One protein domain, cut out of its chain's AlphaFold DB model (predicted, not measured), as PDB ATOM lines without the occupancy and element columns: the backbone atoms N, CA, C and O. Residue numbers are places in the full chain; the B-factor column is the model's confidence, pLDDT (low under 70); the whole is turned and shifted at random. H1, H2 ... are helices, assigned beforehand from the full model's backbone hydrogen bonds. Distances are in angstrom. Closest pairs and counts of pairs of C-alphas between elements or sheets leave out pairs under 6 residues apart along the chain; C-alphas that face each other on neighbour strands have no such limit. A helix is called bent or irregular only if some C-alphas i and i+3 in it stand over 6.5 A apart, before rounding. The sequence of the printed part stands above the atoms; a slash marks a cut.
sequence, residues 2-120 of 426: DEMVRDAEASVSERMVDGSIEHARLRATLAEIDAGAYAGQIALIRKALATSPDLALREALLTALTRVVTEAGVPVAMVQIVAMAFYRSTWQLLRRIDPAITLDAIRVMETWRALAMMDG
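What this domain is: This is residues 2 to 120 of the 426 residues of an uncharacterized protein of Planctomycetes bacterium (UniProt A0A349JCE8). One long helix, H6, runs through the middle of this domain, and shorter helices pack round it at crossed angles. H1 and H5 meet its first part, H4 crosses it near its middle, and H2, H7 and H8 pack farther along it, while H3 lies near it on the side away from H5 and touches no helix. The 119 printed residues hold eight named helices, H1 to H8 in chain order, and no named strand, and the class is all helix. The whole is compact and rounded, with a radius of gyration of the C-alphas of 13.1 A and spans of 35 by 32 by 24 A.

How they stand to each other: Begin with H1, residues 2 to 10, and look ahead to the hub, H6, residues 76 to 97, which touches six helices. H1 touches residues 76 to 84 of H6 at a steep tilt of 40 degrees, the same way; the closest C-alphas, of Ala 8 and Gln 80, are 4.8 A apart. Next comes H2, residues 14 to 18, which touches H6, with C-alphas 17 and 88 closest at 4.8 A. H3, residues 24 to 34, is close to H6 but not clearly touching, with C-alphas 33 and 85 closest at 5.9 A. H4, residues 39 to 49, touches H6 about perpendicular at 83 degrees, with C-alphas 42 and 86 closest at 6.0 A. H5, residues 57 to 71, touches H4 at a steep tilt of 64 degrees, with C-alphas 48 and 64 closest at 5.3 A. H5 and H6 form a helical hairpin, opposite ways at 37 degrees, only just steep, with C-alphas 69 and 76 closest at 6.5 A. H7, residues 103 to 107, touches H6, with C-alphas 91 and 103 closest at 7.5 A. H8, residues 111 to 118, touches H6, with C-alphas 90 and 118 closest at 5.9 A. Every O i to N i+4 pair is within hydrogen-bond range in H1, H2, H3, H4, H5, H7 and H8; in H6 it is 14 of 18.

Where its parts are: Find C-alpha 2 at (38.713, 32.464, -24.370), where H1 begins; it is 12.1 A long. H3 measures 15.3 A, H4 15.0 A and H5 20.3 A. H6 runs 32.5 A from C-alpha 76 at (48.073, 33.408, -28.506) to C-alpha 97 at (44.603, 64.116, -18.326), and it is irregular, with C-alphas 77 and 80 lying 7.0 A apart. H2, H7 and H8 measure 6.1, 6.3 and 10.2 A, and H8 ends at C-alpha 118 (42.011, 56.901, -27.870).

The domain as a whole: The C-alphas farthest apart, of Ala 24 and Asp 54, are 37.9 A apart. The printed part has no cut, and no link is long. Mean pLDDT is 85.7 for the printed part; residues 96 to 98, 116, and 119 to 120 are under 70.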
ATOM      1  N   ASP A   2      39.174  31.340 -25.209       81.00
ATOM      2  CA  ASP A   2      38.713  32.464 -24.370       81.00
ATOM      3  C   ASP A   2      39.325  32.504 -22.962       81.00
ATOM      4  O   ASP A   2      39.639  33.579 -22.461       81.00
ATOM      5  N   GLU A   3      39.556  31.347 -22.336       87.94
ATOM      6  CA  GLU A   3      40.220  31.271 -21.024       87.94
ATOM      7  C   GLU A   3      41.676  31.760 -21.090       87.94
ATOM      8  O   GLU A   3      42.077  32.601 -20.296       87.94
ATOM      9  N   MET A   4      42.428  31.368 -22.125       88.38
ATOM     10  CA  MET A   4      43.809  31.833 -22.327       88.38
ATOM     11  C   MET A   4      43.888  33.337 -22.615       88.38
ATOM     12  O   MET A   4      44.811  34.000 -22.155       88.38
ATOM     13  N   VAL A   5      42.937  33.885 -23.381       90.94
ATOM     14  CA  VAL A   5      42.860  35.333 -23.647       90.94
ATOM     15  C   VAL A   5      42.540  36.093 -22.360       90.94
ATOM     16  O   VAL A   5      43.150  37.128 -22.090       90.94
ATOM     17  N   ARG A   6      41.627  35.558 -21.541       92.75
ATOM     18  CA  ARG A   6      41.281  36.124 -20.236       92.75
ATOM     19  C   ARG A   6      42.467  36.109 -19.277       92.75
ATOM     20  O   ARG A   6      42.727  37.132 -18.651       92.75
ATOM     21  N   ASP A   7      43.199  35.004 -19.201       92.62
ATOM     22  CA  ASP A   7      44.391  34.890 -18.358       92.62
ATOM     23  C   ASP A   7      45.502  35.831 -18.835       92.62
ATOM     24  O   ASP A   7      46.133  36.518 -18.029       92.62
ATOM     25  N   ALA A   8      45.701  35.931 -20.153       91.88
ATOM     26  CA  ALA A   8      46.665  36.849 -20.745       91.88
ATOM     27  C   ALA A   8      46.331  38.315 -20.424       91.88
ATOM     28  O   ALA A   8      47.219  39.051 -19.998       91.88
ATOM     29  N   GLU A   9      45.071  38.741 -20.556       93.88
ATOM     30  CA  GLU A   9      44.637  40.092 -20.174       93.88
ATOM     31  C   GLU A   9      44.767  40.328 -18.662       93.88
ATOM     32  O   GLU A   9      45.302  41.355 -18.244       93.88
ATOM     33  N   ALA A  10      44.341  39.369 -17.835       92.81
ATOM     34  CA  ALA A  10      44.402  39.479 -16.380       92.81
ATOM     35  C   ALA A  10      45.846  39.556 -15.856       92.81
ATOM     36  O   ALA A  10      46.104  40.214 -14.849       92.81
ATOM     37  N   SER A  11      46.794  38.925 -16.555       92.44
ATOM     38  CA  SER A  11      48.222  38.991 -16.232       92.44
ATOM     39  C   SER A  11      48.857  40.362 -16.506       92.44
ATOM     40  O   SER A  11      49.970  40.623 -16.038       92.44
ATOM     41  N   VAL A  12      48.178  41.253 -17.244       93.06
ATOM     42  CA  VAL A  12      48.636  42.630 -17.451       93.06
ATOM     43  C   VAL A  12      48.479  43.401 -16.144       93.06
ATOM     44  O   VAL A  12      47.371  43.638 -15.657       93.06
ATOM     45  N   SER A  13      49.613  43.805 -15.578       92.50
ATOM     46  CA  SER A  13      49.670  44.610 -14.359       92.50
ATOM     47  C   SER A  13      49.907  46.085 -14.667       92.50
ATOM     48  O   SER A  13      50.447  46.442 -15.713       92.50
ATOM     49  N   GLU A  14      49.570  46.954 -13.718       90.75
ATOM     50  CA  GLU A  14      49.794  48.398 -13.840       90.75
ATOM     51  C   GLU A  14      51.268  48.741 -14.117       90.75
ATOM     52  O   GLU A  14      51.550  49.574 -14.972       90.75
ATOM     53  N   ARG A  15      52.209  47.995 -13.517       89.19
ATOM     54  CA  ARG A  15      53.659  48.157 -13.747       89.19
ATOM     55  C   ARG A  15      54.102  47.863 -15.181       89.19
ATOM     56  O   ARG A  15      55.096  48.404 -15.664       89.19
ATOM     57  N   MET A  16      53.392  46.958 -15.856       90.31
ATOM     58  CA  MET A  16      53.632  46.638 -17.266       90.31
ATOM     59  C   MET A  16      53.108  47.750 -18.176       90.31
ATOM     60  O   MET A  16      53.668  47.991 -19.237       90.31
ATOM     61  N   VAL A  17      52.055  48.448 -17.755       88.50
ATOM     62  CA  VAL A  17      51.429  49.527 -18.524       88.50
ATOM     63  C   VAL A  17      52.173  50.847 -18.323       88.50
ATOM     64  O   VAL A  17      52.442  51.549 -19.298       88.50
ATOM     65  N   ASP A  18      52.562  51.178 -17.091       85.75
ATOM     66  CA  ASP A  18      53.251  52.430 -16.769       85.75
ATOM     67  C   ASP A  18      54.764  52.404 -17.048       85.75
ATOM     68  O   ASP A  18      55.369  53.458 -17.239       85.75
ATOM     69  N   GLY A  19      55.361  51.216 -17.172       84.06
ATOM     70  CA  GLY A  19      56.784  51.034 -17.450       84.06
ATOM     71  C   GLY A  19      57.699  51.119 -16.225       84.06
ATOM     72  O   GLY A  19      58.913  51.168 -16.392       84.06
ATOM     73  N   SER A  20      57.156  51.078 -15.005       86.94
ATOM     74  CA  SER A  20      57.919  51.006 -13.744       86.94
ATOM     75  C   SER A  20      58.574  49.639 -13.489       86.94
ATOM     76  O   SER A  20      59.163  49.401 -12.436       86.94
ATOM     77  N   ILE A  21      58.478  48.713 -14.445       86.62
ATOM     78  CA  ILE A  21      59.038  47.370 -14.341       86.62
ATOM     79  C   ILE A  21      60.562  47.350 -14.545       86.62
ATOM     80  O   ILE A  21      61.100  47.851 -15.531       86.62
ATOM     81  N   GLU A  22      61.276  46.683 -13.638       83.56
ATOM     82  CA  GLU A  22      62.746  46.599 -13.680       83.56
ATOM     83  C   GLU A  22      63.272  45.532 -14.667       83.56
ATOM     84  O   GLU A  22      64.469  45.462 -14.961       83.56
ATOM     85  N   HIS A  23      62.386  44.723 -15.258       89.06
ATOM     86  CA  HIS A  23      62.758  43.596 -16.115       89.06
ATOM     87  C   HIS A  23      63.245  44.044 -17.509       89.06
ATOM     88  O   HIS A  23      62.471  44.551 -18.321       89.06
ATOM     89  N   ALA A  24      64.525  43.808 -17.824       86.25
ATOM     90  CA  ALA A  24      65.189  44.323 -19.033       86.25
ATOM     91  C   ALA A  24      64.494  43.934 -20.351       86.25
ATOM     92  O   ALA A  24      64.252  44.793 -21.195       86.25
ATOM     93  N   ARG A  25      64.108  42.659 -20.507       85.81
ATOM     94  CA  ARG A  25      63.405  42.186 -21.714       85.81
ATOM     95  C   ARG A  25      62.058  42.878 -21.905       85.81
ATOM     96  O   ARG A  25      61.678  43.186 -23.024       85.81
ATOM     97  N   LEU A  26      61.352  43.136 -20.807       85.44
ATOM     98  CA  LEU A  26      60.036  43.752 -20.875       85.44
ATOM     99  C   LEU A  26      60.152  45.247 -21.184       85.44
ATOM    100  O   LEU A  26      59.359  45.761 -21.959       85.44
ATOM    101  N   ARG A  27      61.186  45.926 -20.669       88.00
ATOM    102  CA  ARG A  27      61.509  47.302 -21.073       88.00
ATOM    103  C   ARG A  27      61.802  47.418 -22.569       88.00
ATOM    104  O   ARG A  27      61.352  48.378 -23.182       88.00
ATOM    105  N   ALA A  28      62.497  46.443 -23.160       88.19
ATOM    106  CA  ALA A  28      62.711  46.408 -24.608       88.19
ATOM    107  C   ALA A  28      61.382  46.285 -25.374       88.19
ATOM    108  O   ALA A  28      61.121  47.082 -26.267       88.19
ATOM    109  N   THR A  29      60.493  45.378 -24.955       89.06
ATOM    110  CA  THR A  29      59.149  45.259 -25.547       89.06
ATOM    111  C   THR A  29      58.320  46.537 -25.384       89.06
ATOM    112  O   THR A  29      57.602  46.922 -26.299       89.06
ATOM    113  N   LEU A  30      58.421  47.232 -24.246       88.06
ATOM    114  CA  LEU A  30      57.746  48.520 -24.052       88.06
ATOM    115  C   LEU A  30      58.293  49.604 -24.985       88.06
ATOM    116  O   LEU A  30      57.509  50.376 -25.525       88.06
ATOM    117  N   ALA A  31      59.605  49.628 -25.226       86.75
ATOM    118  CA  ALA A  31      60.207  50.536 -26.196       86.75
ATOM    119  C   ALA A  31      59.750  50.231 -27.633       86.75
ATOM    120  O   ALA A  31      59.482  51.155 -28.392       86.75
ATOM    121  N   GLU A  32      59.597  48.955 -28.002       88.56
ATOM    122  CA  GLU A  32      59.015  48.556 -29.294       88.56
ATOM    123  C   GLU A  32      57.549  48.997 -29.426       88.56
ATOM    124  O   GLU A  32      57.132  49.467 -30.485       88.56
ATOM    125  N   ILE A  33      56.765  48.875 -28.348       86.69
ATOM    126  CA  ILE A  33      55.385  49.377 -28.293       86.69
ATOM    127  C   ILE A  33      55.355  50.889 -28.504       86.69
ATOM    128  O   ILE A  33      54.589  51.357 -29.345       86.69
ATOM    129  N   ASP A  34      56.197  51.632 -27.786       82.94
ATOM    130  CA  ASP A  34      56.286  53.092 -27.900       82.94
ATOM    131  C   ASP A  34      56.794  53.524 -29.292       82.94
ATOM    132  O   ASP A  34      56.389  54.565 -29.801       82.94
ATOM    133  N   ALA A  35      57.611  52.697 -29.955       82.12
ATOM    134  CA  ALA A  35      58.042  52.885 -31.343       82.12
ATOM    135  C   ALA A  35      56.971  52.502 -32.387       82.12
ATOM    136  O   ALA A  35      57.209  52.615 -33.590       82.12
ATOM    137  N   GLY A  36      55.792  52.042 -31.957       81.88
ATOM    138  CA  GLY A  36      54.666  51.745 -32.840       81.88
ATOM    139  C   GLY A  36      54.691  50.357 -33.484       81.88
ATOM    140  O   GLY A  36      53.897  50.112 -34.394       81.88
ATOM    141  N   ALA A  37      55.516  49.417 -33.003       85.50
ATOM    142  CA  ALA A  37      55.611  48.058 -33.557       85.50
ATOM    143  C   ALA A  37      54.267  47.297 -33.578       85.50
ATOM    144  O   ALA A  37      54.079  46.382 -34.377       85.50
ATOM    145  N   TYR A  38      53.317  47.703 -32.726       87.56
ATOM    146  CA  TYR A  38      51.997  47.084 -32.581       87.56
ATOM    147  C   TYR A  38      50.839  47.968 -33.077       87.56
ATOM    148  O   TYR A  38      49.673  47.684 -32.794       87.56
ATOM    149  N   ALA A  39      51.125  49.049 -33.813       84.31
ATOM    150  CA  ALA A  39      50.108  50.006 -34.258       84.31
ATOM    151  C   ALA A  39      49.006  49.354 -35.116       84.31
ATOM    152  O   ALA A  39      47.830  49.685 -34.968       84.31
ATOM    153  N   GLY A  40      49.367  48.384 -35.965       84.50
ATOM    154  CA  GLY A  40      48.410  47.642 -36.792       84.50
ATOM    155  C   GLY A  40      47.432  46.807 -35.960       84.50
ATOM    156  O   GLY A  40      46.221  46.863 -36.175       84.50
ATOM    157  N   GLN A  41      47.933  46.083 -34.958       88.31
ATOM    158  CA  GLN A  41      47.120  45.278 -34.045       88.31
ATOM    159  C   GLN A  41      46.223  46.169 -33.178       88.31
ATOM    160  O   GLN A  41      45.046  45.861 -32.996       88.31
ATOM    161  N   ILE A  42      46.738  47.308 -32.704       87.38
ATOM    162  CA  ILE A  42      45.941  48.301 -31.968       87.38
ATOM    163  C   ILE A  42      44.824  48.866 -32.857       87.38
ATOM    164  O   ILE A  42      43.690  49.002 -32.397       87.38
ATOM    165  N   ALA A  43      45.093  49.154 -34.135       85.56
ATOM    166  CA  ALA A  43      44.070  49.621 -35.072       85.56
ATOM    167  C   ALA A  43      42.962  48.573 -35.296       85.56
ATOM    168  O   ALA A  43      41.780  48.925 -35.325       85.56
ATOM    169  N   LEU A  44      43.322  47.286 -35.387       87.88
ATOM    170  CA  LEU A  44      42.354  46.187 -35.465       87.88
ATOM    171  C   LEU A  44      41.502  46.081 -34.196       87.88
ATOM    172  O   LEU A  44      40.279  45.982 -34.296       87.88
ATOM    173  N   ILE A  45      42.122  46.172 -33.016       91.00
ATOM    174  CA  ILE A  45      41.396  46.190 -31.741       91.00
ATOM    175  C   ILE A  45      40.428  47.365 -31.698       91.00
ATOM    176  O   ILE A  45      39.255  47.164 -31.414       91.00
ATOM    177  N   ARG A  46      40.869  48.582 -32.031       87.62
ATOM    178  CA  ARG A  46      40.002  49.774 -32.046       87.62
ATOM    179  C   ARG A  46      38.799  49.587 -32.964       87.62
ATOM    180  O   ARG A  46      37.675  49.892 -32.571       87.62
ATOM    181  N   LYS A  47      39.015  49.027 -34.158       87.50
ATOM    182  CA  LYS A  47      37.932  48.706 -35.093       87.50
ATOM    183  C   LYS A  47      36.957  47.679 -34.506       87.50
ATOM    184  O   LYS A  47      35.751  47.834 -34.669       87.50
ATOM    185  N   ALA A  48      37.457  46.658 -33.814       88.75
ATOM    186  CA  ALA A  48      36.620  45.658 -33.154       88.75
ATOM    187  C   ALA A  48      35.846  46.244 -31.959       88.75
ATOM    188  O   ALA A  48      34.647  45.998 -31.836       88.75
ATOM    189  N   LEU A  49      36.485  47.071 -31.128       89.31
ATOM    190  CA  LEU A  49      35.858  47.760 -29.997       89.31
ATOM    191  C   LEU A  49      34.701  48.660 -30.445       89.31
ATOM    192  O   LEU A  49      33.676  48.721 -29.772       89.31
ATOM    193  N   ALA A  50      34.821  49.306 -31.609       85.56
ATOM    194  CA  ALA A  50      33.755  50.139 -32.168       85.56
ATOM    195  C   ALA A  50      32.455  49.361 -32.464       85.56
ATOM    196  O   ALA A  50      31.403  49.974 -32.623       85.56
ATOM    197  N   THR A  51      32.501  48.023 -32.510       87.44
ATOM    198  CA  THR A  51      31.308  47.169 -32.670       87.44
ATOM    199  C   THR A  51      30.564  46.898 -31.360       87.44
ATOM    200  O   THR A  51      29.475  46.328 -31.385       87.44
ATOM    201  N   SER A  52      31.124  47.285 -30.210       87.12
ATOM    202  CA  SER A  52      30.531  47.061 -28.884       87.12
ATOM    203  C   SER A  52      30.745  48.270 -27.958       87.12
ATOM    204  O   SER A  52      31.388  48.140 -26.916       87.12
ATOM    205  N   PRO A  53      30.228  49.459 -28.329       83.75
ATOM    206  CA  PRO A  53      30.474  50.711 -27.609       83.75
ATOM    207  C   PRO A  53      29.948  50.710 -26.165       83.75
ATOM    208  O   PRO A  53      30.555  51.346 -25.305       83.75
ATOM    209  N   ASP A  54      28.862  49.987 -25.896       87.00
ATOM    210  CA  ASP A  54      28.130  50.053 -24.623       87.00
ATOM    211  C   ASP A  54      28.686  49.119 -23.532       87.00
ATOM    212  O   ASP A  54      28.251  49.176 -22.385       87.00
ATOM    213  N   LEU A  55      29.642  48.247 -23.868       90.00
ATOM    214  CA  LEU A  55      30.254  47.325 -22.907       90.00
ATOM    215  C   LEU A  55      31.367  48.002 -22.102       90.00
ATOM    216  O   LEU A  55      31.996  48.966 -22.558       90.00
ATOM    217  N   ALA A  56      31.681  47.436 -20.937       92.62
ATOM    218  CA  ALA A  56      32.907  47.773 -20.225       92.62
ATOM    219  C   ALA A  56      34.131  47.446 -21.099       92.62
ATOM    220  O   ALA A  56      34.165  46.428 -21.797       92.62
ATOM    221  N   LEU A  57      35.157  48.294 -21.037       92.00
ATOM    222  CA  LEU A  57      36.321  48.237 -21.914       92.00
ATOM    223  C   LEU A  57      37.018  46.887 -21.833       92.00
ATOM    224  O   LEU A  57      37.424  46.351 -22.857       92.00
ATOM    225  N   ARG A  58      37.136  46.316 -20.632       95.19
ATOM    226  CA  ARG A  58      37.707  44.980 -20.447       95.19
ATOM    227  C   ARG A  58      36.924  43.909 -21.204       95.19
ATOM    228  O   ARG A  58      37.528  43.081 -21.876       95.19
ATOM    229  N   GLU A  59      35.599  43.916 -21.120       94.25
ATOM    230  CA  GLU A  59      34.747  42.912 -21.772       94.25
ATOM    231  C   GLU A  59      34.800  43.035 -23.298       94.25
ATOM    232  O   GLU A  59      34.978  42.041 -24.012       94.25
ATOM    233  N   ALA A  60      34.734  44.269 -23.802       93.25
ATOM    234  CA  ALA A  60      34.893  44.548 -25.223       93.25
ATOM    235  C   ALA A  60      36.303  44.187 -25.716       93.25
ATOM    236  O   ALA A  60      36.449  43.616 -26.798       93.25
ATOM    237  N   LEU A  61      37.341  44.463 -24.918       94.38
ATOM    238  CA  LEU A  61      38.726  44.138 -25.250       94.38
ATOM    239  C   LEU A  61      38.954  42.631 -25.301       94.38
ATOM    240  O   LEU A  61      39.585  42.169 -26.243       94.38
ATOM    241  N   LEU A  62      38.423  41.854 -24.353       94.88
ATOM    242  CA  LEU A  62      38.512  40.390 -24.397       94.88
ATOM    243  C   LEU A  62      37.888  39.841 -25.685       94.88
ATOM    244  O   LEU A  62      38.505  39.033 -26.375       94.88
ATOM    245  N   THR A  63      36.715  40.355 -26.061       92.88
ATOM    246  CA  THR A  63      36.046  39.990 -27.318       92.88
ATOM    247  C   THR A  63      36.893  40.369 -28.538       92.88
ATOM    248  O   THR A  63      37.053  39.574 -29.466       92.88
ATOM    249  N   ALA A  64      37.474  41.572 -28.536       92.12
ATOM    250  CA  ALA A  64      38.343  42.051 -29.606       92.12
ATOM    251  C   ALA A  64      39.634  41.225 -29.721       92.12
ATOM    252  O   ALA A  64      40.038  40.881 -30.828       92.12
ATOM    253  N   LEU A  65      40.260  40.867 -28.599       92.88
ATOM    254  CA  LEU A  65      41.463  40.038 -28.562       92.88
ATOM    255  C   LEU A  65      41.175  38.629 -29.080       92.88
ATOM    256  O   LEU A  65      41.933  38.149 -29.919       92.88
ATOM    257  N   THR A  66      40.067  37.997 -28.672       91.81
ATOM    258  CA  THR A  66      39.659  36.697 -29.231       91.81
ATOM    259  C   THR A  66      39.521  36.784 -30.751       91.81
ATOM    260  O   THR A  66      40.119  35.966 -31.448       91.81
ATOM    261  N   ARG A  67      38.839  37.816 -31.278       88.56
ATOM    262  CA  ARG A  67      38.703  38.033 -32.732       88.56
ATOM    263  C   ARG A  67      40.044  38.221 -33.430       88.56
ATOM    264  O   ARG A  67      40.278  37.636 -34.477       88.56
ATOM    265  N   VAL A  68      40.949  39.011 -32.859       85.00
ATOM    266  CA  VAL A  68      42.273  39.257 -33.449       85.00
ATOM    267  C   VAL A  68      43.107  37.969 -33.511       85.00
ATOM    268  O   VAL A  68      43.828  37.751 -34.484       85.00
ATOM    269  N   VAL A  69      42.974  37.071 -32.534       87.06
ATOM    270  CA  VAL A  69      43.645  35.762 -32.574       87.06
ATOM    271  C   VAL A  69      42.984  34.827 -33.596       87.06
ATOM    272  O   VAL A  69      43.692  34.176 -34.362       87.06
ATOM    273  N   THR A  70      41.648  34.758 -33.649       86.38
ATOM    274  CA  THR A  70      40.926  33.838 -34.552       86.38
ATOM    275  C   THR A  70      40.922  34.284 -36.013       86.38
ATOM    276  O   THR A  70      41.019  33.446 -36.903       86.38
ATOM    277  N   GLU A  71      40.782  35.584 -36.273       83.25
ATOM    278  CA  GLU A  71      40.543  36.143 -37.612       83.25
ATOM    279  C   GLU A  71      41.808  36.751 -38.226       83.25
ATOM    280  O   GLU A  71      42.020  36.633 -39.430       83.25
ATOM    281  N   ALA A  72      42.663  37.388 -37.417       78.31
ATOM    282  CA  ALA A  72      43.894  38.026 -37.893       78.31
ATOM    283  C   ALA A  72      45.153  37.165 -37.678       78.31
ATOM    284  O   ALA A  72      46.258  37.608 -37.985       78.31
ATOM    285  N   GLY A  73      45.000  35.942 -37.151       81.38
ATOM    286  CA  GLY A  73      46.091  34.976 -36.988       81.38
ATOM    287  C   GLY A  73      47.168  35.403 -35.988       81.38
ATOM    288  O   GLY A  73      48.291  34.902 -36.046       81.38
ATOM    289  N   VAL A  74      46.861  36.336 -35.080       82.19
ATOM    290  CA  VAL A  74      47.817  36.764 -34.053       82.19
ATOM    291  C   VAL A  74      48.079  35.597 -33.098       82.19
ATOM    292  O   VAL A  74      47.125  35.057 -32.543       82.19
ATOM    293  N   PRO A  75      49.342  35.196 -32.857       84.69
ATOM    294  CA  PRO A  75      49.634  34.083 -31.964       84.69
ATOM    295  C   PRO A  75      49.103  34.338 -30.552       84.69
ATOM    296  O   PRO A  75      49.259  35.435 -30.019       84.69
ATOM    297  N   VAL A  76      48.567  33.304 -29.896       81.81
ATOM    298  CA  VAL A  76      48.073  33.408 -28.506       81.81
ATOM    299  C   VAL A  76      49.163  33.931 -27.558       81.81
ATOM    300  O   VAL A  76      48.882  34.720 -26.662       81.81
ATOM    301  N   ALA A  77      50.429  33.577 -27.811       81.62
ATOM    302  CA  ALA A  77      51.583  34.070 -27.056       81.62
ATOM    303  C   ALA A  77      51.770  35.603 -27.120       81.62
ATOM    304  O   ALA A  77      52.399  36.178 -26.237       81.62
ATOM    305  N   MET A  78      51.217  36.270 -28.138       88.00
ATOM    306  CA  MET A  78      51.304  37.722 -28.326       88.00
ATOM    307  C   MET A  78      50.141  38.482 -27.683       88.00
ATOM    308  O   MET A  78      50.205  39.704 -27.578       88.00
ATOM    309  N   VAL A  79      49.091  37.793 -27.225       90.56
ATOM    310  CA  VAL A  79      47.872  38.426 -26.691       90.56
ATOM    311  C   VAL A  79      48.181  39.329 -25.503       90.56
ATOM    312  O   VAL A  79      47.680  40.448 -25.450       90.56
ATOM    313  N   GLN A  80      49.056  38.893 -24.593       92.12
ATOM    314  CA  GLN A  80      49.469  39.707 -23.449       92.12
ATOM    315  C   GLN A  80      50.180  40.991 -23.897       92.12
ATOM    316  O   GLN A  80      49.904  42.063 -23.366       92.12
ATOM    317  N   ILE A  81      51.063  40.902 -24.897       91.69
ATOM    318  CA  ILE A  81      51.801  42.057 -25.429       91.69
ATOM    319  C   ILE A  81      50.843  43.024 -26.122       91.69
ATOM    320  O   ILE A  81      50.936  44.230 -25.925       91.69
ATOM    321  N   VAL A  82      49.885  42.503 -26.888       91.38
ATOM    322  CA  VAL A  82      48.878  43.309 -27.581       91.38
ATOM    323  C   VAL A  82      47.925  43.988 -26.584       91.38
ATOM    324  O   VAL A  82      47.649  45.178 -26.726       91.38
ATOM    325  N   ALA A  83      47.478  43.283 -25.540       93.31
ATOM    326  CA  ALA A  83      46.683  43.860 -24.455       93.31
ATOM    327  C   ALA A  83      47.469  44.938 -23.690       93.31
ATOM    328  O   ALA A  83      46.949  46.021 -23.428       93.31
ATOM    329  N   MET A  84      48.747  44.680 -23.396       93.00
ATOM    330  CA  MET A  84      49.660  45.647 -22.785       93.00
ATOM    331  C   MET A  84      49.846  46.881 -23.670       93.00
ATOM    332  O   MET A  84      49.755  47.995 -23.167       93.00
ATOM    333  N   ALA A  85      50.048  46.709 -24.977       90.12
ATOM    334  CA  ALA A  85      50.189  47.807 -25.929       90.12
ATOM    335  C   ALA A  85      48.909  48.654 -26.014       90.12
ATOM    336  O   ALA A  85      48.966  49.884 -25.974       90.12
ATOM    337  N   PHE A  86      47.745  48.000 -26.042       91.31
ATOM    338  CA  PHE A  86      46.449  48.666 -26.011       91.31
ATOM    339  C   PHE A  86      46.261  49.487 -24.728       91.31
ATOM    340  O   PHE A  86      46.020  50.697 -24.793       91.31
ATOM    341  N   TYR A  87      46.435  48.867 -23.556       91.94
ATOM    342  CA  TYR A  87      46.297  49.569 -22.284       91.94
ATOM    343  C   TYR A  87      47.335  50.669 -22.126       91.94
ATOM    344  O   TYR A  87      46.975  51.739 -21.661       91.94
ATOM    345  N   ARG A  88      48.581  50.463 -22.561       89.12
ATOM    346  CA  ARG A  88      49.638  51.480 -22.511       89.12
ATOM    347  C   ARG A  88      49.317  52.682 -23.384       89.12
ATOM    348  O   ARG A  88      49.451  53.801 -22.902       89.12
ATOM    349  N   SER A  89      48.832  52.475 -24.606       81.50
ATOM    350  CA  SER A  89      48.435  53.587 -25.480       81.50
ATOM    351  C   SER A  89      47.274  54.397 -24.883       81.50
ATOM    352  O   SER A  89      47.318  55.626 -24.841       81.50
ATOM    353  N   THR A  90      46.283  53.709 -24.309       80.25
ATOM    354  CA  THR A  90      45.141  54.336 -23.626       80.25
ATOM    355  C   THR A  90      45.584  55.053 -22.344       80.25
ATOM    356  O   THR A  90      45.205  56.191 -22.086       80.25
ATOM    357  N   TRP A  91      46.432  54.409 -21.546       83.00
ATOM    358  CA  TRP A  91      46.961  54.899 -20.277       83.00
ATOM    359  C   TRP A  91      47.853  56.119 -20.441       83.00
ATOM    360  O   TRP A  91      47.692  57.081 -19.704       83.00
ATOM    361  N   GLN A  92      48.785  56.107 -21.397       78.00
ATOM    362  CA  GLN A  92      49.667  57.245 -21.649       78.00
ATOM    363  C   GLN A  92      48.862  58.498 -21.978       78.00
ATOM    364  O   GLN A  92      49.202  59.577 -21.501       78.00
ATOM    365  N   LEU A  93      47.775  58.355 -22.734       71.62
ATOM    366  CA  LEU A  93      46.872  59.459 -23.001       71.62
ATOM    367  C   LEU A  93      46.104  59.881 -21.741       71.62
ATOM    368  O   LEU A  93      46.094  61.059 -21.387       71.62
ATOM    369  N   LEU A  94      45.479  58.930 -21.043       73.44
ATOM    370  CA  LEU A  94      44.633  59.235 -19.889       73.44
ATOM    371  C   LEU A  94      45.407  59.779 -18.704       73.44
ATOM    372  O   LEU A  94      44.926  60.690 -18.049       73.44
ATOM    373  N   ARG A  95      46.618  59.289 -18.457       74.81
ATOM    374  CA  ARG A  95      47.466  59.745 -17.357       74.81
ATOM    375  C   ARG A  95      47.929  61.186 -17.541       74.81
ATOM    376  O   ARG A  95      48.196  61.872 -16.559       74.81
ATOM    377  N   ARG A  96      48.005  61.669 -18.786       67.38
ATOM    378  CA  ARG A  96      48.257  63.093 -19.051       67.38
ATOM    379  C   ARG A  96      47.093  63.958 -18.565       67.38
ATOM    380  O   ARG A  96      47.335  65.064 -18.090       67.38
ATOM    381  N   ILE A  97      45.865  63.447 -18.683       63.00
ATOM    382  CA  ILE A  97      44.603  64.116 -18.326       63.00
ATOM    383  C   ILE A  97      44.301  63.984 -16.826       63.00
ATOM    384  O   ILE A  97      43.967  64.964 -16.163       63.00
ATOM    385  N   ASP A  98      44.425  62.772 -16.303       68.56
ATOM    386  CA  ASP A  98      44.210  62.400 -14.913       68.56
ATOM    387  C   ASP A  98      45.431  61.610 -14.417       68.56
ATOM    388  O   ASP A  98      45.515  60.397 -14.628       68.56
ATOM    389  N   PRO A  99      46.394  62.271 -13.748       71.31
ATOM    390  CA  PRO A  99      47.592  61.614 -13.231       71.31
ATOM    391  C   PRO A  99      47.317  60.484 -12.229       71.31
ATOM    392  O   PRO A  99      48.231  59.702 -11.962       71.31
ATOM    393  N   ALA A 100      46.104  60.424 -11.665       76.50
ATOM    394  CA  ALA A 100      45.673  59.433 -10.685       76.50
ATOM    395  C   ALA A 100      44.846  58.284 -11.293       76.50
ATOM    396  O   ALA A 100      44.387  57.420 -10.543       76.50
ATOM    397  N   ILE A 101      44.650  58.252 -12.619       82.12
ATOM    398  CA  ILE A 101      43.974  57.136 -13.292       82.12
ATOM    399  C   ILE A 101      44.682  55.817 -12.950       82.12
ATOM    400  O   ILE A 101      45.907  55.789 -12.902       82.12
ATOM    401  N   THR A 102      43.926  54.740 -12.710       88.81
ATOM    402  CA  THR A 102      44.451  53.385 -12.434       88.81
ATOM    403  C   THR A 102      44.064  52.405 -13.539       88.81
ATOM    404  O   THR A 102      43.100  52.634 -14.278       88.81
ATOM    405  N   LEU A 103      44.842  51.331 -13.720       90.62
ATOM    406  CA  LEU A 103      44.556  50.352 -14.781       90.62
ATOM    407  C   LEU A 103      43.152  49.751 -14.612       90.62
ATOM    408  O   LEU A 103      42.431  49.545 -15.590       90.62
ATOM    409  N   ASP A 104      42.727  49.540 -13.369       91.31
ATOM    410  CA  ASP A 104      41.386  49.049 -13.066       91.31
ATOM    411  C   ASP A 104      40.305  50.071 -13.430       91.31
ATOM    412  O   ASP A 104      39.278  49.689 -13.992       91.31
ATOM    413  N   ALA A 105      40.555  51.371 -13.224       86.75
ATOM    414  CA  ALA A 105      39.655  52.425 -13.688       86.75
ATOM    415  C   ALA A 105      39.521  52.437 -15.223       86.75
ATOM    416  O   ALA A 105      38.432  52.680 -15.742       86.75
ATOM    417  N   ILE A 106      40.597  52.126 -15.957       89.19
ATOM    418  CA  ILE A 106      40.541  51.951 -17.416       89.19
ATOM    419  C   ILE A 106      39.713  50.717 -17.791       89.19
ATOM    420  O   ILE A 106      38.868  50.799 -18.677       89.19
ATOM    421  N   ARG A 107      39.910  49.580 -17.115       93.06
ATOM    422  CA  ARG A 107      39.198  48.320 -17.402       93.06
ATOM    423  C   ARG A 107      37.680  48.433 -17.275       93.06
ATOM    424  O   ARG A 107      36.967  47.843 -18.086       93.06
ATOM    425  N   VAL A 108      37.200  49.159 -16.268       92.19
ATOM    426  CA  VAL A 108      35.759  49.315 -15.988       92.19
ATOM    427  C   VAL A 108      35.107  50.465 -16.758       92.19
ATOM    428  O   VAL A 108      33.901  50.665 -16.662       92.19
ATOM    429  N   MET A 109      35.888  51.237 -17.510       86.62
ATOM    430  CA  MET A 109      35.383  52.342 -18.314       86.62
ATOM    431  C   MET A 109      34.505  51.846 -19.461       86.62
ATOM    432  O   MET A 109      34.776  50.803 -20.039       86.62
ATOM    433  N   GLU A 110      33.496  52.618 -19.852       85.25
ATOM    434  CA  GLU A 110      32.698  52.308 -21.039       85.25
ATOM    435  C   GLU A 110      33.544  52.389 -22.324       85.25
ATOM    436  O   GLU A 110      34.348  53.309 -22.514       85.25
ATOM    437  N   THR A 111      33.353  51.428 -23.227       85.38
ATOM    438  CA  THR A 111      34.172  51.272 -24.439       85.38
ATOM    439  C   THR A 111      34.073  52.482 -25.358       85.38
ATOM    440  O   THR A 111      35.092  52.953 -25.856       85.38
ATOM    441  N   TRP A 112      32.875  53.042 -25.549       78.44
ATOM    442  CA  TRP A 112      32.687  54.256 -26.348       78.44
ATOM    443  C   TRP A 112      33.495  55.437 -25.801       78.44
ATOM    444  O   TRP A 112      34.059  56.211 -26.572       78.44
ATOM    445  N   ARG A 113      33.606  55.546 -24.472       74.06
ATOM    446  CA  ARG A 113      34.373  56.595 -23.803       74.06
ATOM    447  C   ARG A 113      35.871  56.371 -23.981       74.06
ATOM    448  O   ARG A 113      36.588  57.322 -24.284       74.06
ATOM    449  N   ALA A 114      36.338  55.132 -23.859       78.56
ATOM    450  CA  ALA A 114      37.727  54.780 -24.136       78.56
ATOM    451  C   ALA A 114      38.101  55.024 -25.606       78.56
ATOM    452  O   ALA A 114      39.148  55.602 -25.869       78.56
ATOM    453  N   LEU A 115      37.242  54.644 -26.561       76.88
ATOM    454  CA  LEU A 115      37.440  54.881 -27.996       76.88
ATOM    455  C   LEU A 115      37.487  56.363 -28.329       76.88
ATOM    456  O   LEU A 115      38.404  56.796 -29.022       76.88
ATOM    457  N   ALA A 116      36.540  57.129 -27.782       68.94
ATOM    458  CA  ALA A 116      36.534  58.574 -27.903       68.94
ATOM    459  C   ALA A 116      37.880  59.136 -27.434       68.94
ATOM    460  O   ALA A 116      38.513  59.870 -28.176       68.94
ATOM    461  N   MET A 117      38.373  58.710 -26.266       71.69
ATOM    462  CA  MET A 117      39.671  59.158 -25.761       71.69
ATOM    463  C   MET A 117      40.843  58.695 -26.628       71.69
ATOM    464  O   MET A 117      41.642  59.532 -27.014       71.69
ATOM    465  N   MET A 118      40.929  57.426 -27.022       71.50
ATOM    466  CA  MET A 118      42.011  56.901 -27.870       71.50
ATOM    467  C   MET A 118      42.101  57.534 -29.265       71.50
ATOM    468  O   MET A 118      43.167  57.498 -29.881       71.50
ATOM    469  N   ASP A 119      41.010  58.095 -29.788       65.00
ATOM    470  CA  ASP A 119      41.046  58.903 -31.013       65.00
ATOM    471  C   ASP A 119      41.846  60.206 -30.838       65.00
ATOM    472  O   ASP A 119      42.196  60.841 -31.837       65.00
ATOM    473  N   GLY A 120      42.198  60.537 -29.592       62.81
ATOM    474  CA  GLY A 120      42.998  61.678 -29.197       62.81
ATOM    475  C   GLY A 120      42.224  62.982 -29.318       62.81
ATOM    476  O   GLY A 120      41.244  63.110 -30.053       62.81
TER     477      GLY A 120